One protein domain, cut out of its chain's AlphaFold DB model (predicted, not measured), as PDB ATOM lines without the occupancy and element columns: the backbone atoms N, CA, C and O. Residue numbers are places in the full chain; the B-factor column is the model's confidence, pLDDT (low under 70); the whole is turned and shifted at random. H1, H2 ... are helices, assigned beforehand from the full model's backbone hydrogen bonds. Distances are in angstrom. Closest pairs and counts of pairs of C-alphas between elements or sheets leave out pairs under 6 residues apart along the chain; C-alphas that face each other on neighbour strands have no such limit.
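This is residues 27 to 118 of the 122 residues of an uncharacterized protein of Asanoa ferruginea (UniProt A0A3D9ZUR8). Look for a helical hairpin, H2 and H3, with the longer helix H4 crossing H3 at nearly a right angle; these three helices make the core. The four-residue H1 lies away from them, and a long stretch with no named element, residues 34 to 60, leads from it to H2. The printed part has 92 residues with four named helices, in the order H1, H2, H3, H4, and no named strand; its class is all helix. It is compact and rounded, with a radius of gyration of the C-alphas of 12.8 A and spans of 35 by 28 by 27 A.

Start at Ala 27 and go on to H1, residues 30 to 33. Beyond the long stretch, find C-alpha 61 at (8.532, -8.364, 7.458); there H2 begins, residues 61 to 73, 18.4 A long. H3 follows as residues 79 to 91, also 18.4 A. H4, residues 100 to 117, runs 25.8 A to C-alpha 117 at (1.915, -7.782, -19.563).

H1 is apart from H2, H3 and H4. H2 and H3 form a hairpin: they touch, closest at the C-alphas of Val 72 and Arg 82, 4.6 A apart, and run opposite ways at a shallow tilt of 30 degrees. H4 touches H3 with residues 104 to 111 alone, closest at the C-alphas of Leu 107 and Glu 84, 6.0 A apart. Their lines are about perpendicular, at 88 degrees. H2 and H4 are near each other. In H2, H3 and H4 every O i to N i+4 pair is within hydrogen-bond range; H1 is too short for such a pair.

The C-alphas of Gly 31 and Ala 62 are the two farthest apart, at 34.7 A. The printed part has no cut. The link from H1 to H2 is long, H2 to H3 tight, H3 to H4 short. The mean pLDDT of the printed part is 77.8; look for values under 70 at residues 27 to 33, 37 to 40, 44 to 58 and 117 to 118 of this model.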
ATOM      1  N   ALA A  27      -9.878 -26.395  -1.035       59.03
ATOM      2  CA  ALA A  27      -8.742 -27.075  -1.655       59.03
ATOM      3  C   ALA A  27      -8.470 -26.557  -3.079       59.03
ATOM      4  O   ALA A  27      -9.388 -26.200  -3.822       59.03
ATOM      5  N   PHE A  28      -7.200 -26.565  -3.487       59.69
ATOM      6  CA  PHE A  28      -6.830 -26.260  -4.866       59.69
ATOM      7  C   PHE A  28      -7.495 -27.230  -5.853       59.69
ATOM      8  O   PHE A  28      -7.470 -28.447  -5.672       59.69
ATOM      9  N   VAL A  29      -8.023 -26.701  -6.956       65.25
ATOM     10  CA  VAL A  29      -8.515 -27.528  -8.062       65.25
ATOM     11  C   VAL A  29      -7.311 -28.096  -8.820       65.25
ATOM     12  O   VAL A  29      -6.525 -27.337  -9.393       65.25
ATOM     13  N   THR A  30      -7.170 -29.428  -8.858       63.75
ATOM     14  CA  THR A  30      -6.029 -30.136  -9.480       63.75
ATOM     15  C   THR A  30      -5.754 -29.674 -10.913       63.75
ATOM     16  O   THR A  30      -4.599 -29.513 -11.296       63.75
ATOM     17  N   GLY A  31      -6.801 -29.393 -11.697       64.25
ATOM     18  CA  GLY A  31      -6.662 -28.886 -13.068       64.25
ATOM     19  C   GLY A  31      -5.931 -27.540 -13.162       64.25
ATOM     20  O   GLY A  31      -5.176 -27.318 -14.103       64.25
ATOM     21  N   CYS A  32      -6.072 -26.668 -12.162       65.56
ATOM     22  CA  CYS A  32      -5.413 -25.361 -12.140       65.56
ATOM     23  C   CYS A  32      -3.922 -25.474 -11.833       65.56
ATOM     24  O   CYS A  32      -3.115 -24.778 -12.441       65.56
ATOM     25  N   GLN A  33      -3.544 -26.424 -10.974       69.81
ATOM     26  CA  GLN A  33      -2.141 -26.713 -10.678       69.81
ATOM     27  C   GLN A  33      -1.383 -27.219 -11.921       69.81
ATOM     28  O   GLN A  33      -0.163 -27.126 -11.993       69.81
ATOM     29  N   LEU A  34      -2.078 -27.748 -12.933       71.88
ATOM     30  CA  LEU A  34      -1.450 -28.220 -14.170       71.88
ATOM     31  C   LEU A  34      -1.152 -27.092 -15.171       71.88
ATOM     32  O   LEU A  34      -0.315 -27.287 -16.054       71.88
ATOM     33  N   CYS A  35      -1.768 -25.916 -15.025       70.75
ATOM     34  CA  CYS A  35      -1.577 -24.801 -15.947       70.75
ATOM     35  C   CYS A  35      -0.453 -23.858 -15.497       70.75
ATOM     36  O   CYS A  35      -0.543 -23.249 -14.434       70.75
ATOM     37  N   LYS A  36       0.543 -23.635 -16.370       70.31
ATOM     38  CA  LYS A  36       1.662 -22.689 -16.150       70.31
ATOM     39  C   LYS A  36       1.224 -21.261 -15.828       70.31
ATOM     40  O   LYS A  36       1.897 -20.572 -15.079       70.31
ATOM     41  N   ARG A  37       0.097 -20.825 -16.390       65.94
ATOM     42  CA  ARG A  37      -0.469 -19.482 -16.197       65.94
ATOM     43  C   ARG A  37      -1.360 -19.365 -14.958       65.94
ATOM     44  O   ARG A  37      -1.999 -18.338 -14.770       65.94
ATOM     45  N   SER A  38      -1.469 -20.411 -14.140       66.81
ATOM     46  CA  SER A  38      -2.271 -20.362 -12.920       66.81
ATOM     47  C   SER A  38      -1.411 -19.961 -11.721       66.81
ATOM     48  O   SER A  38      -0.338 -20.541 -11.552       66.81
ATOM     49  N   PRO A  39      -1.895 -19.086 -10.815       65.31
ATOM     50  CA  PRO A  39      -1.212 -18.769  -9.558       65.31
ATOM     51  C   PRO A  39      -0.935 -19.984  -8.657       65.31
ATOM     52  O   PRO A  39      -0.047 -19.925  -7.814       65.31
ATOM     53  N   SER A  40      -1.620 -21.114  -8.859       68.62
ATOM     54  CA  SER A  40      -1.393 -22.363  -8.118       68.62
ATOM     55  C   SER A  40      -0.519 -23.395  -8.851       68.62
ATOM     56  O   SER A  40      -0.408 -24.531  -8.394       68.62
ATOM     57  N   TYR A  41       0.129 -23.039  -9.965       73.75
ATOM     58  CA  TYR A  41       0.937 -23.964 -10.778       73.75
ATOM     59  C   TYR A  41       2.032 -24.703  -9.996       73.75
ATOM     60  O   TYR A  41       2.204 -25.920 -10.113       73.75
ATOM     61  N   TRP A  42       2.772 -23.974  -9.162       73.50
ATOM     62  CA  TRP A  42       3.854 -24.546  -8.358       73.50
ATOM     63  C   TRP A  42       3.356 -25.312  -7.126       73.50
ATOM     64  O   TRP A  42       4.151 -25.934  -6.430       73.50
ATOM     65  N   GLN A  43       2.039 -25.349  -6.905       70.62
ATOM     66  CA  GLN A  43       1.400 -26.104  -5.827       70.62
ATOM     67  C   GLN A  43       0.997 -27.528  -6.235       70.62
ATOM     68  O   GLN A  43       0.191 -28.167  -5.560       70.62
ATOM     69  N   ARG A  44       1.532 -28.060  -7.343       69.44
ATOM     70  CA  ARG A  44       1.180 -29.400  -7.840       69.44
ATOM     71  C   ARG A  44       1.329 -30.488  -6.785       69.44
ATOM     72  O   ARG A  44       2.381 -30.647  -6.176       69.44
ATOM     73  N   GLY A  45       0.260 -31.266  -6.618       66.69
ATOM     74  CA  GLY A  45       0.206 -32.368  -5.659       66.69
ATOM     75  C   GLY A  45      -0.120 -31.941  -4.227       66.69
ATOM     76  O   GLY A  45      -0.290 -32.810  -3.375       66.69
ATOM     77  N   ARG A  46      -0.263 -30.636  -3.945       66.50
ATOM     78  CA  ARG A  46      -0.737 -30.157  -2.641       66.50
ATOM     79  C   ARG A  46      -2.260 -30.171  -2.571       66.50
ATOM     80  O   ARG A  46      -2.936 -29.723  -3.496       66.50
ATOM     81  N   THR A  47      -2.790 -30.640  -1.442       64.50
ATOM     82  CA  THR A  47      -4.230 -30.657  -1.113       64.50
ATOM     83  C   THR A  47      -4.611 -29.623  -0.054       64.50
ATOM     84  O   THR A  47      -5.757 -29.603   0.392       64.50
ATOM     85  N   ALA A  48      -3.653 -28.804   0.393       60.72
ATOM     86  CA  ALA A  48      -3.905 -27.767   1.383       60.72
ATOM     87  C   ALA A  48      -4.936 -26.747   0.851       60.72
ATOM     88  O   ALA A  48      -4.999 -26.523  -0.362       60.72
ATOM     89  N   PRO A  49      -5.760 -26.141   1.724       60.19
ATOM     90  CA  PRO A  49      -6.692 -25.098   1.316       60.19
ATOM     91  C   PRO A  49      -5.969 -23.891   0.708       60.19
ATOM     92  O   PRO A  49      -4.948 -23.442   1.227       60.19
ATOM     93  N   TYR A  50      -6.521 -23.335  -0.366       57.12
ATOM     94  CA  TYR A  50      -6.134 -22.037  -0.895       57.12
ATOM     95  C   TYR A  50      -6.466 -20.962   0.136       57.12
ATOM     96  O   TYR A  50      -7.610 -20.841   0.566       57.12
ATOM     97  N   ALA A  51      -5.474 -20.178   0.536       56.34
ATOM     98  CA  ALA A  51      -5.659 -19.079   1.470       56.34
ATOM     99  C   ALA A  51      -5.796 -17.746   0.711       56.34
ATOM    100  O   ALA A  51      -4.930 -17.375  -0.076       56.34
ATOM    101  N   VAL A  52      -6.893 -17.027   0.967       47.81
ATOM    102  CA  VAL A  52      -7.091 -15.589   0.674       47.81
ATOM    103  C   VAL A  52      -7.819 -14.991   1.878       47.81
ATOM    104  O   VAL A  52      -9.029 -14.773   1.868       47.81
ATOM    105  N   SER A  53      -7.106 -14.819   2.975       41.66
ATOM    106  CA  SER A  53      -7.661 -14.299   4.220       41.66
ATOM    107  C   SER A  53      -7.461 -12.781   4.297       41.66
ATOM    108  O   SER A  53      -6.342 -12.304   4.401       41.66
ATOM    109  N   ALA A  54      -8.577 -12.046   4.221       36.09
ATOM    110  CA  ALA A  54      -8.788 -10.619   4.506       36.09
ATOM    111  C   ALA A  54      -7.550  -9.747   4.836       36.09
ATOM    112  O   ALA A  54      -6.848  -9.991   5.812       36.09
ATOM    113  N   LEU A  55      -7.373  -8.653   4.077       34.69
ATOM    114  CA  LEU A  55      -6.463  -7.533   4.372       34.69
ATOM    115  C   LEU A  55      -6.433  -7.221   5.882       34.69
ATOM    116  O   LEU A  55      -7.401  -6.672   6.410       34.69
ATOM    117  N   GLY A  56      -5.348  -7.579   6.578       40.62
ATOM    118  CA  GLY A  56      -5.247  -7.314   8.018       40.62
ATOM    119  C   GLY A  56      -4.198  -8.076   8.837       40.62
ATOM    120  O   GLY A  56      -4.137  -7.851  10.044       40.62
ATOM    121  N   SER A  57      -3.366  -8.939   8.257       48.97
ATOM    122  CA  SER A  57      -2.307  -9.616   9.020       48.97
ATOM    123  C   SER A  57      -1.000  -8.822   8.942       48.97
ATOM    124  O   SER A  57      -0.416  -8.710   7.868       48.97
ATOM    125  N   ASN A  58      -0.521  -8.289  10.074       62.00
ATOM    126  CA  ASN A  58       0.861  -7.809  10.218       62.00
ATOM    127  C   ASN A  58       1.804  -9.011  10.079       62.00
ATOM    128  O   ASN A  58       2.139  -9.664  11.068       62.00
ATOM    129  N   VAL A  59       2.180  -9.346   8.848       74.31
ATOM    130  CA  VAL A  59       3.253 -10.302   8.595       74.31
ATOM    131  C   VAL A  59       4.543  -9.691   9.125       74.31
ATOM    132  O   VAL A  59       4.829  -8.519   8.883       74.31
ATOM    133  N   ASP A  60       5.305 -10.471   9.889       85.31
ATOM    134  CA  ASP A  60       6.643 -10.068  10.312       85.31
ATOM    135  C   ASP A  60       7.524  -9.931   9.064       85.31
ATOM    136  O   ASP A  60       7.931 -10.929   8.462       85.31
ATOM    137  N   GLN A  61       7.781  -8.682   8.667       85.00
ATOM    138  CA  GLN A  61       8.532  -8.364   7.458       85.00
ATOM    139  C   GLN A  61       9.956  -8.922   7.519       85.00
ATOM    140  O   GLN A  61      10.436  -9.468   6.535       85.00
ATOM    141  N   ALA A  62      10.609  -8.884   8.684       86.50
ATOM    142  CA  ALA A  62      11.961  -9.417   8.820       86.50
ATOM    143  C   ALA A  62      11.978 -10.945   8.655       86.50
ATOM    144  O   ALA A  62      12.901 -11.508   8.061       86.50
ATOM    145  N   ALA A  63      10.946 -11.628   9.153       86.75
ATOM    146  CA  ALA A  63      10.798 -13.066   8.964       86.75
ATOM    147  C   ALA A  63      10.449 -13.433   7.507       86.75
ATOM    148  O   ALA A  63      10.922 -14.461   7.012       86.75
ATOM    149  N   LEU A  64       9.680 -12.588   6.811       90.25
ATOM    150  CA  LEU A  64       9.422 -12.708   5.376       90.25
ATOM    151  C   LEU A  64      10.703 -12.541   4.556       90.25
ATOM    152  O   LEU A  64      11.042 -13.444   3.789       90.25
ATOM    153  N   ASP A  65      11.461 -11.471   4.778       90.81
ATOM    154  CA  ASP A  65      12.719 -11.203   4.072       90.81
ATOM    155  C   ASP A  65      13.718 -12.349   4.285       90.81
ATOM    156  O   ASP A  65      14.310 -12.876   3.340       90.81
ATOM    157  N   ALA A  66      13.843 -12.829   5.528       90.25
ATOM    158  CA  ALA A  66      14.683 -13.979   5.849       90.25
ATOM    159  C   ALA A  66      14.218 -15.263   5.143       90.25
ATOM    160  O   ALA A  66      15.041 -16.117   4.796       90.25
ATOM    161  N   ARG A  67      12.907 -15.438   4.935       94.19
ATOM    162  CA  ARG A  67      12.381 -16.601   4.217       94.19
ATOM    163  C   ARG A  67      12.616 -16.494   2.714       94.19
ATOM    164  O   ARG A  67      13.017 -17.503   2.130       94.19
ATOM    165  N   LEU A  68      12.430 -15.314   2.122       93.38
ATOM    166  CA  LEU A  68      12.733 -15.042   0.715       93.38
ATOM    167  C   LEU A  68      14.215 -15.290   0.422       93.38
ATOM    168  O   LEU A  68      14.526 -16.055  -0.485       93.38
ATOM    169  N   ALA A  69      15.124 -14.794   1.267       92.56
ATOM    170  CA  ALA A  69      16.560 -15.046   1.129       92.56
ATOM    171  C   ALA A  69      16.908 -16.549   1.134       92.56
ATOM    172  O   ALA A  69      17.761 -17.002   0.370       92.56
ATOM    173  N   LYS A  70      16.218 -17.355   1.955       93.56
ATOM    174  CA  LYS A  70      16.380 -18.819   1.941       93.56
ATOM    175  C   LYS A  70      15.880 -19.458   0.645       93.56
ATOM    176  O   LYS A  70      16.489 -20.422   0.206       93.56
ATOM    177  N   ILE A  71      14.790 -18.958   0.059       92.56
ATOM    178  CA  ILE A  71      14.284 -19.443  -1.239       92.56
ATOM    179  C   ILE A  71      15.287 -19.110  -2.348       92.56
ATOM    180  O   ILE A  71      15.622 -19.985  -3.138       92.56
ATOM    181  N   VAL A  72      15.820 -17.883  -2.368       95.00
ATOM    182  CA  VAL A  72      16.835 -17.448  -3.343       95.00
ATOM    183  C   VAL A  72      18.076 -18.348  -3.296       95.00
ATOM    184  O   VAL A  72      18.577 -18.772  -4.336       95.00
ATOM    185  N   ALA A  73      18.553 -18.684  -2.094       94.38
ATOM    186  CA  ALA A  73      19.759 -19.490  -1.906       94.38
ATOM    187  C   ALA A  73      19.575 -20.996  -2.189       94.38
ATOM    188  O   ALA A  73      20.559 -21.701  -2.403       94.38
ATOM    189  N   ASP A  74      18.344 -21.507  -2.169       93.19
ATOM    190  CA  ASP A  74      18.055 -22.938  -2.271       93.19
ATOM    191  C   ASP A  74      17.796 -23.346  -3.733       93.19
ATOM    192  O   ASP A  74      16.738 -23.093  -4.305       93.19
ATOM    193  N   GLU A  75      18.788 -23.993  -4.353       91.62
ATOM    194  CA  GLU A  75      18.750 -24.483  -5.743       91.62
ATOM    195  C   GLU A  75      17.714 -25.588  -5.999       91.62
ATOM    196  O   GLU A  75      17.475 -25.947  -7.151       91.62
ATOM    197  N   THR A  76      17.073 -26.130  -4.958       93.12
ATOM    198  CA  THR A  76      15.965 -27.077  -5.145       93.12
ATOM    199  C   THR A  76      14.673 -26.385  -5.590       93.12
ATOM    200  O   THR A  76      13.777 -27.047  -6.124       93.12
ATOM    201  N   TRP A  77      14.577 -25.059  -5.426       87.88
ATOM    202  CA  TRP A  77      13.465 -24.265  -5.942       87.88
ATOM    203  C   TRP A  77      13.635 -23.944  -7.434       87.88
ATOM    204  O   TRP A  77      14.754 -23.701  -7.889       87.88
ATOM    205  N   PRO A  78      12.534 -23.880  -8.210       91.31
ATOM    206  CA  PRO A  78      12.572 -23.464  -9.610       91.31
ATOM    207  C   PRO A  78      13.214 -22.084  -9.800       91.31
ATOM    208  O   PRO A  78      12.903 -21.158  -9.053       91.31
ATOM    209  N   GLU A  79      14.041 -21.933 -10.838       90.25
ATOM    210  CA  GLU A  79      14.769 -20.690 -11.144       90.25
ATOM    211  C   GLU A  79      13.849 -19.461 -11.188       90.25
ATOM    212  O   GLU A  79      14.141 -18.469 -10.525       90.25
ATOM    213  N   ASP A  80      12.699 -19.563 -11.864       88.81
ATOM    214  CA  ASP A  80      11.717 -18.473 -11.962       88.81
ATOM    215  C   ASP A  80      11.194 -18.024 -10.586       88.81
ATOM    216  O   ASP A  80      11.021 -16.831 -10.343       88.81
ATOM    217  N   LEU A  81      10.968 -18.969  -9.662       89.81
ATOM    218  CA  LEU A  81      10.530 -18.654  -8.299       89.81
ATOM    219  C   LEU A  81      11.648 -18.019  -7.475       89.81
ATOM    220  O   LEU A  81      11.368 -17.124  -6.683       89.81
ATOM    221  N   ARG A  82      12.900 -18.458  -7.652       95.56
ATOM    222  CA  ARG A  82      14.045 -17.844  -6.964       95.56
ATOM    223  C   ARG A  82      14.282 -16.418  -7.448       95.56
ATOM    224  O   ARG A  82      14.447 -15.531  -6.621       95.56
ATOM    225  N   ALA A  83      14.243 -16.197  -8.762       93.81
ATOM    226  CA  ALA A  83      14.386 -14.870  -9.354       93.81
ATOM    227  C   ALA A  83      13.259 -13.930  -8.898       93.81
ATOM    228  O   ALA A  83      13.513 -12.783  -8.539       93.81
ATOM    229  N   GLU A  84      12.012 -14.414  -8.841       94.38
ATOM    230  CA  GLU A  84      10.915 -13.596  -8.317       94.38
ATOM    231  C   GLU A  84      11.046 -13.341  -6.811       94.38
ATOM    232  O   GLU A  84      10.696 -12.260  -6.351       94.38
ATOM    233  N   ALA A  85      11.559 -14.301  -6.034       94.19
ATOM    234  CA  ALA A  85      11.802 -14.112  -4.605       94.19
ATOM    235  C   ALA A  85      12.867 -13.039  -4.329       94.19
ATOM    236  O   ALA A  85      12.737 -12.306  -3.353       94.19
ATOM    237  N   GLU A  86      13.887 -12.933  -5.184       95.12
ATOM    238  CA  GLU A  86      14.905 -11.879  -5.120       95.12
ATOM    239  C   GLU A  86      14.283 -10.499  -5.368       95.12
ATOM    240  O   GLU A  86      14.404  -9.616  -4.524       95.12
ATOM    241  N   LEU A  87      13.502 -10.347  -6.445       94.00
ATOM    242  CA  LEU A  87      12.763  -9.106  -6.725       94.00
ATOM    243  C   LEU A  87      11.784  -8.752  -5.598       94.00
ATOM    244  O   LEU A  87      11.656  -7.601  -5.196       94.00
ATOM    245  N   ALA A  88      11.096  -9.752  -5.055       91.88
ATOM    246  CA  ALA A  88      10.144  -9.572  -3.973       91.88
ATOM    247  C   ALA A  88      10.797  -9.170  -2.640       91.88
ATOM    248  O   ALA A  88      10.132  -8.551  -1.812       91.88
ATOM    249  N   ALA A  89      12.075  -9.497  -2.428       89.56
ATOM    250  CA  ALA A  89      12.829  -9.031  -1.267       89.56
ATOM    251  C   ALA A  89      13.198  -7.540  -1.374       89.56
ATOM    252  O   ALA A  89      13.360  -6.880  -0.351       89.56
ATOM    253  N   GLU A  90      13.303  -7.000  -2.591       89.50
ATOM    254  CA  GLU A  90      13.575  -5.578  -2.842       89.50
ATOM    255  C   GLU A  90      12.288  -4.739  -2.872       89.50
ATOM    256  O   GLU A  90      12.202  -3.697  -2.222       89.50
ATOM    257  N   ASP A  91      11.273  -5.213  -3.599       89.38
ATOM    258  CA  ASP A  91      10.013  -4.492  -3.832       89.38
ATOM    259  C   ASP A  91       8.979  -4.691  -2.711       89.38
ATOM    260  O   ASP A  91       7.973  -3.980  -2.643       89.38
ATOM    261  N   GLY A  92       9.191  -5.697  -1.863       87.56
ATOM    262  CA  GLY A  92       8.191  -6.232  -0.949       87.56
ATOM    263  C   GLY A  92       7.292  -7.290  -1.601       87.56
ATOM    264  O   GLY A  92       7.019  -7.287  -2.808       87.56
ATOM    265  N   LEU A  93       6.802  -8.218  -0.777       88.56
ATOM    266  CA  LEU A  93       5.832  -9.233  -1.177       88.56
ATOM    267  C   LEU A  93       4.562  -9.104  -0.347       88.56
ATOM    268  O   LEU A  93       4.578  -9.290   0.869       88.56
ATOM    269  N   GLU A  94       3.441  -8.858  -1.016       85.38
ATOM    270  CA  GLU A  94       2.143  -8.870  -0.357       85.38
ATOM    271  C   GLU A  94       1.702 -10.312  -0.086       85.38
ATOM    272  O   GLU A  94       1.225 -11.025  -0.972       85.38
ATOM    273  N   ILE A  95       1.849 -10.743   1.167       78.94
ATOM    274  CA  ILE A  95       1.300 -12.002   1.672       78.94
ATOM    275  C   ILE A  95       0.483 -11.754   2.934       78.94
ATOM    276  O   ILE A  95       0.675 -10.775   3.648       78.94
ATOM    277  N   GLN A  96      -0.442 -12.664   3.212       75.25
ATOM    278  CA  GLN A  96      -1.353 -12.562   4.357       75.25
ATOM    279  C   GLN A  96      -0.946 -13.489   5.509       75.25
ATOM    280  O   GLN A  96      -1.399 -13.312   6.636       75.25
ATOM    281  N   GLU A  97      -0.083 -14.468   5.236       80.69
ATOM    282  CA  GLU A  97       0.429 -15.434   6.203       80.69
ATOM    283  C   GLU A  97       1.863 -15.808   5.832       80.69
ATOM    284  O   GLU A  97       2.170 -16.007   4.655       80.69
ATOM    285  N   LEU A  98       2.739 -15.945   6.830       84.25
ATOM    286  CA  LEU A  98       4.119 -16.377   6.614       84.25
ATOM    287  C   LEU A  98       4.192 -17.906   6.500       84.25
ATOM    288  O   LEU A  98       4.622 -18.604   7.419       84.25
ATOM    289  N   THR A  99       3.747 -18.428   5.362       85.31
ATOM    290  CA  THR A  99       3.863 -19.845   5.005       85.31
ATOM    291  C   THR A  99       4.482 -19.986   3.624       85.31
ATOM    292  O   THR A  99       4.302 -19.129   2.759       85.31
ATOM    293  N   ASP A 100       5.184 -21.096   3.387       83.75
ATOM    294  CA  ASP A 100       5.759 -21.386   2.068       83.75
ATOM    295  C   ASP A 100       4.684 -21.395   0.977       83.75
ATOM    296  O   ASP A 100       4.926 -20.929  -0.132       83.75
ATOM    297  N   ASP A 101       3.474 -21.860   1.297       80.56
ATOM    298  CA  ASP A 101       2.382 -21.913   0.330       80.56
ATOM    299  C   ASP A 101       1.860 -20.532  -0.053       80.56
ATOM    300  O   ASP A 101       1.633 -20.274  -1.240       80.56
ATOM    301  N   ALA A 102       1.723 -19.629   0.920       80.12
ATOM    302  CA  ALA A 102       1.343 -18.246   0.666       80.12
ATOM    303  C   ALA A 102       2.426 -17.502  -0.127       80.12
ATOM    304  O   ALA A 102       2.108 -16.843  -1.117       80.12
ATOM    305  N   ILE A 103       3.701 -17.671   0.247       87.88
ATOM    306  CA  ILE A 103       4.841 -17.059  -0.448       87.88
ATOM    307  C   ILE A 103       4.895 -17.535  -1.901       87.88
ATOM    308  O   ILE A 103       4.874 -16.716  -2.815       87.88
ATOM    309  N   VAL A 104       4.885 -18.848  -2.140       87.25
ATOM    310  CA  VAL A 104       4.947 -19.418  -3.497       87.25
ATOM    311  C   VAL A 104       3.757 -18.976  -4.346       87.25
ATOM    312  O   VAL A 104       3.923 -18.665  -5.523       87.25
ATOM    313  N   THR A 105       2.559 -18.916  -3.762       83.62
ATOM    314  CA  THR A 105       1.358 -18.453  -4.473       83.62
ATOM    315  C   THR A 105       1.474 -16.981  -4.875       83.62
ATOM    316  O   THR A 105       1.119 -16.629  -6.001       83.62
ATOM    317  N   ALA A 106       1.987 -16.124  -3.988       86.38
ATOM    318  CA  ALA A 106       2.175 -14.701  -4.265       86.38
ATOM    319  C   ALA A 106       3.266 -14.453  -5.318       86.38
ATOM    320  O   ALA A 106       3.040 -13.703  -6.268       86.38
ATOM    321  N   LEU A 107       4.406 -15.143  -5.216       89.62
ATOM    322  CA  LEU A 107       5.474 -15.082  -6.219       89.62
ATOM    323  C   LEU A 107       4.968 -15.534  -7.591       89.62
ATOM    324  O   LEU A 107       5.148 -14.850  -8.595       89.62
ATOM    325  N   ASN A 108       4.258 -16.659  -7.642       85.25
ATOM    326  CA  ASN A 108       3.728 -17.168  -8.899       85.25
ATOM    327  C   ASN A 108       2.662 -16.243  -9.507       85.25
ATOM    328  O   ASN A 108       2.583 -16.119 -10.726       85.25
ATOM    329  N   ARG A 109       1.865 -15.555  -8.679       83.44
ATOM    330  CA  ARG A 109       0.954 -14.512  -9.160       83.44
ATOM    331  C   ARG A 109       1.724 -13.381  -9.854       83.44
ATOM    332  O   ARG A 109       1.376 -13.070 -10.988       83.44
ATOM    333  N   ARG A 110       2.791 -12.847  -9.238       88.19
ATOM    334  CA  ARG A 110       3.640 -11.803  -9.853       88.19
ATOM    335  C   ARG A 110       4.240 -12.260 -11.186       88.19
ATOM    336  O   ARG A 110       4.203 -11.514 -12.161       88.19
ATOM    337  N   ILE A 111       4.732 -13.501 -11.255       85.88
ATOM    338  CA  ILE A 111       5.270 -14.088 -12.496       85.88
ATOM    339  C   ILE A 111       4.198 -14.104 -13.592       85.88
ATOM    340  O   ILE A 111       4.438 -13.618 -14.696       85.88
ATOM    341  N   VAL A 112       3.003 -14.618 -13.281       79.94
ATOM    342  CA  VAL A 112       1.889 -14.711 -14.235       79.94
ATOM    343  C   VAL A 112       1.427 -13.334 -14.711       79.94
ATOM    344  O   VAL A 112       1.171 -13.164 -15.901       79.94
ATOM    345  N   GLU A 113       1.313 -12.362 -13.807       81.00
ATOM    346  CA  GLU A 113       0.912 -10.988 -14.133       81.00
ATOM    347  C   GLU A 113       1.947 -10.312 -15.041       81.00
ATOM    348  O   GLU A 113       1.596  -9.786 -16.096       81.00
ATOM    349  N   ARG A 114       3.241 -10.438 -14.718       80.50
ATOM    350  CA  ARG A 114       4.327  -9.920 -15.559       80.50
ATOM    351  C   ARG A 114       4.359 -10.570 -16.943       80.50
ATOM    352  O   ARG A 114       4.602  -9.890 -17.940       80.50
ATOM    353  N   ASP A 115       4.127 -11.877 -17.020       76.31
ATOM    354  CA  ASP A 115       4.080 -12.598 -18.294       76.31
ATOM    355  C   ASP A 115       2.833 -12.250 -19.117       76.31
ATOM    356  O   ASP A 115       2.885 -12.292 -20.348       76.31
ATOM    357  N   ALA A 116       1.725 -11.879 -18.468       70.00
ATOM    358  CA  ALA A 116       0.535 -11.369 -19.145       70.00
ATOM    359  C   ALA A 116       0.771  -9.976 -19.757       70.00
ATOM    360  O   ALA A 116       0.278  -9.714 -20.856       70.00
ATOM    361  N   ASP A 117       1.564  -9.129 -19.094       63.44
ATOM    362  CA  ASP A 117       1.915  -7.782 -19.563       63.44
ATOM    363  C   ASP A 117       3.083  -7.756 -20.563       63.44
ATOM    364  O   ASP A 117       3.336  -6.737 -21.218       63.44
ATOM    365  N   ARG A 118       3.805  -8.871 -20.737       60.50
ATOM    366  CA  ARG A 118       4.882  -8.965 -21.728       60.50
ATOM    367  C   ARG A 118       4.273  -8.947 -23.141       60.50
ATOM    368  O   ARG A 118       3.577  -9.892 -23.519       60.50
TER     369      ARG A 118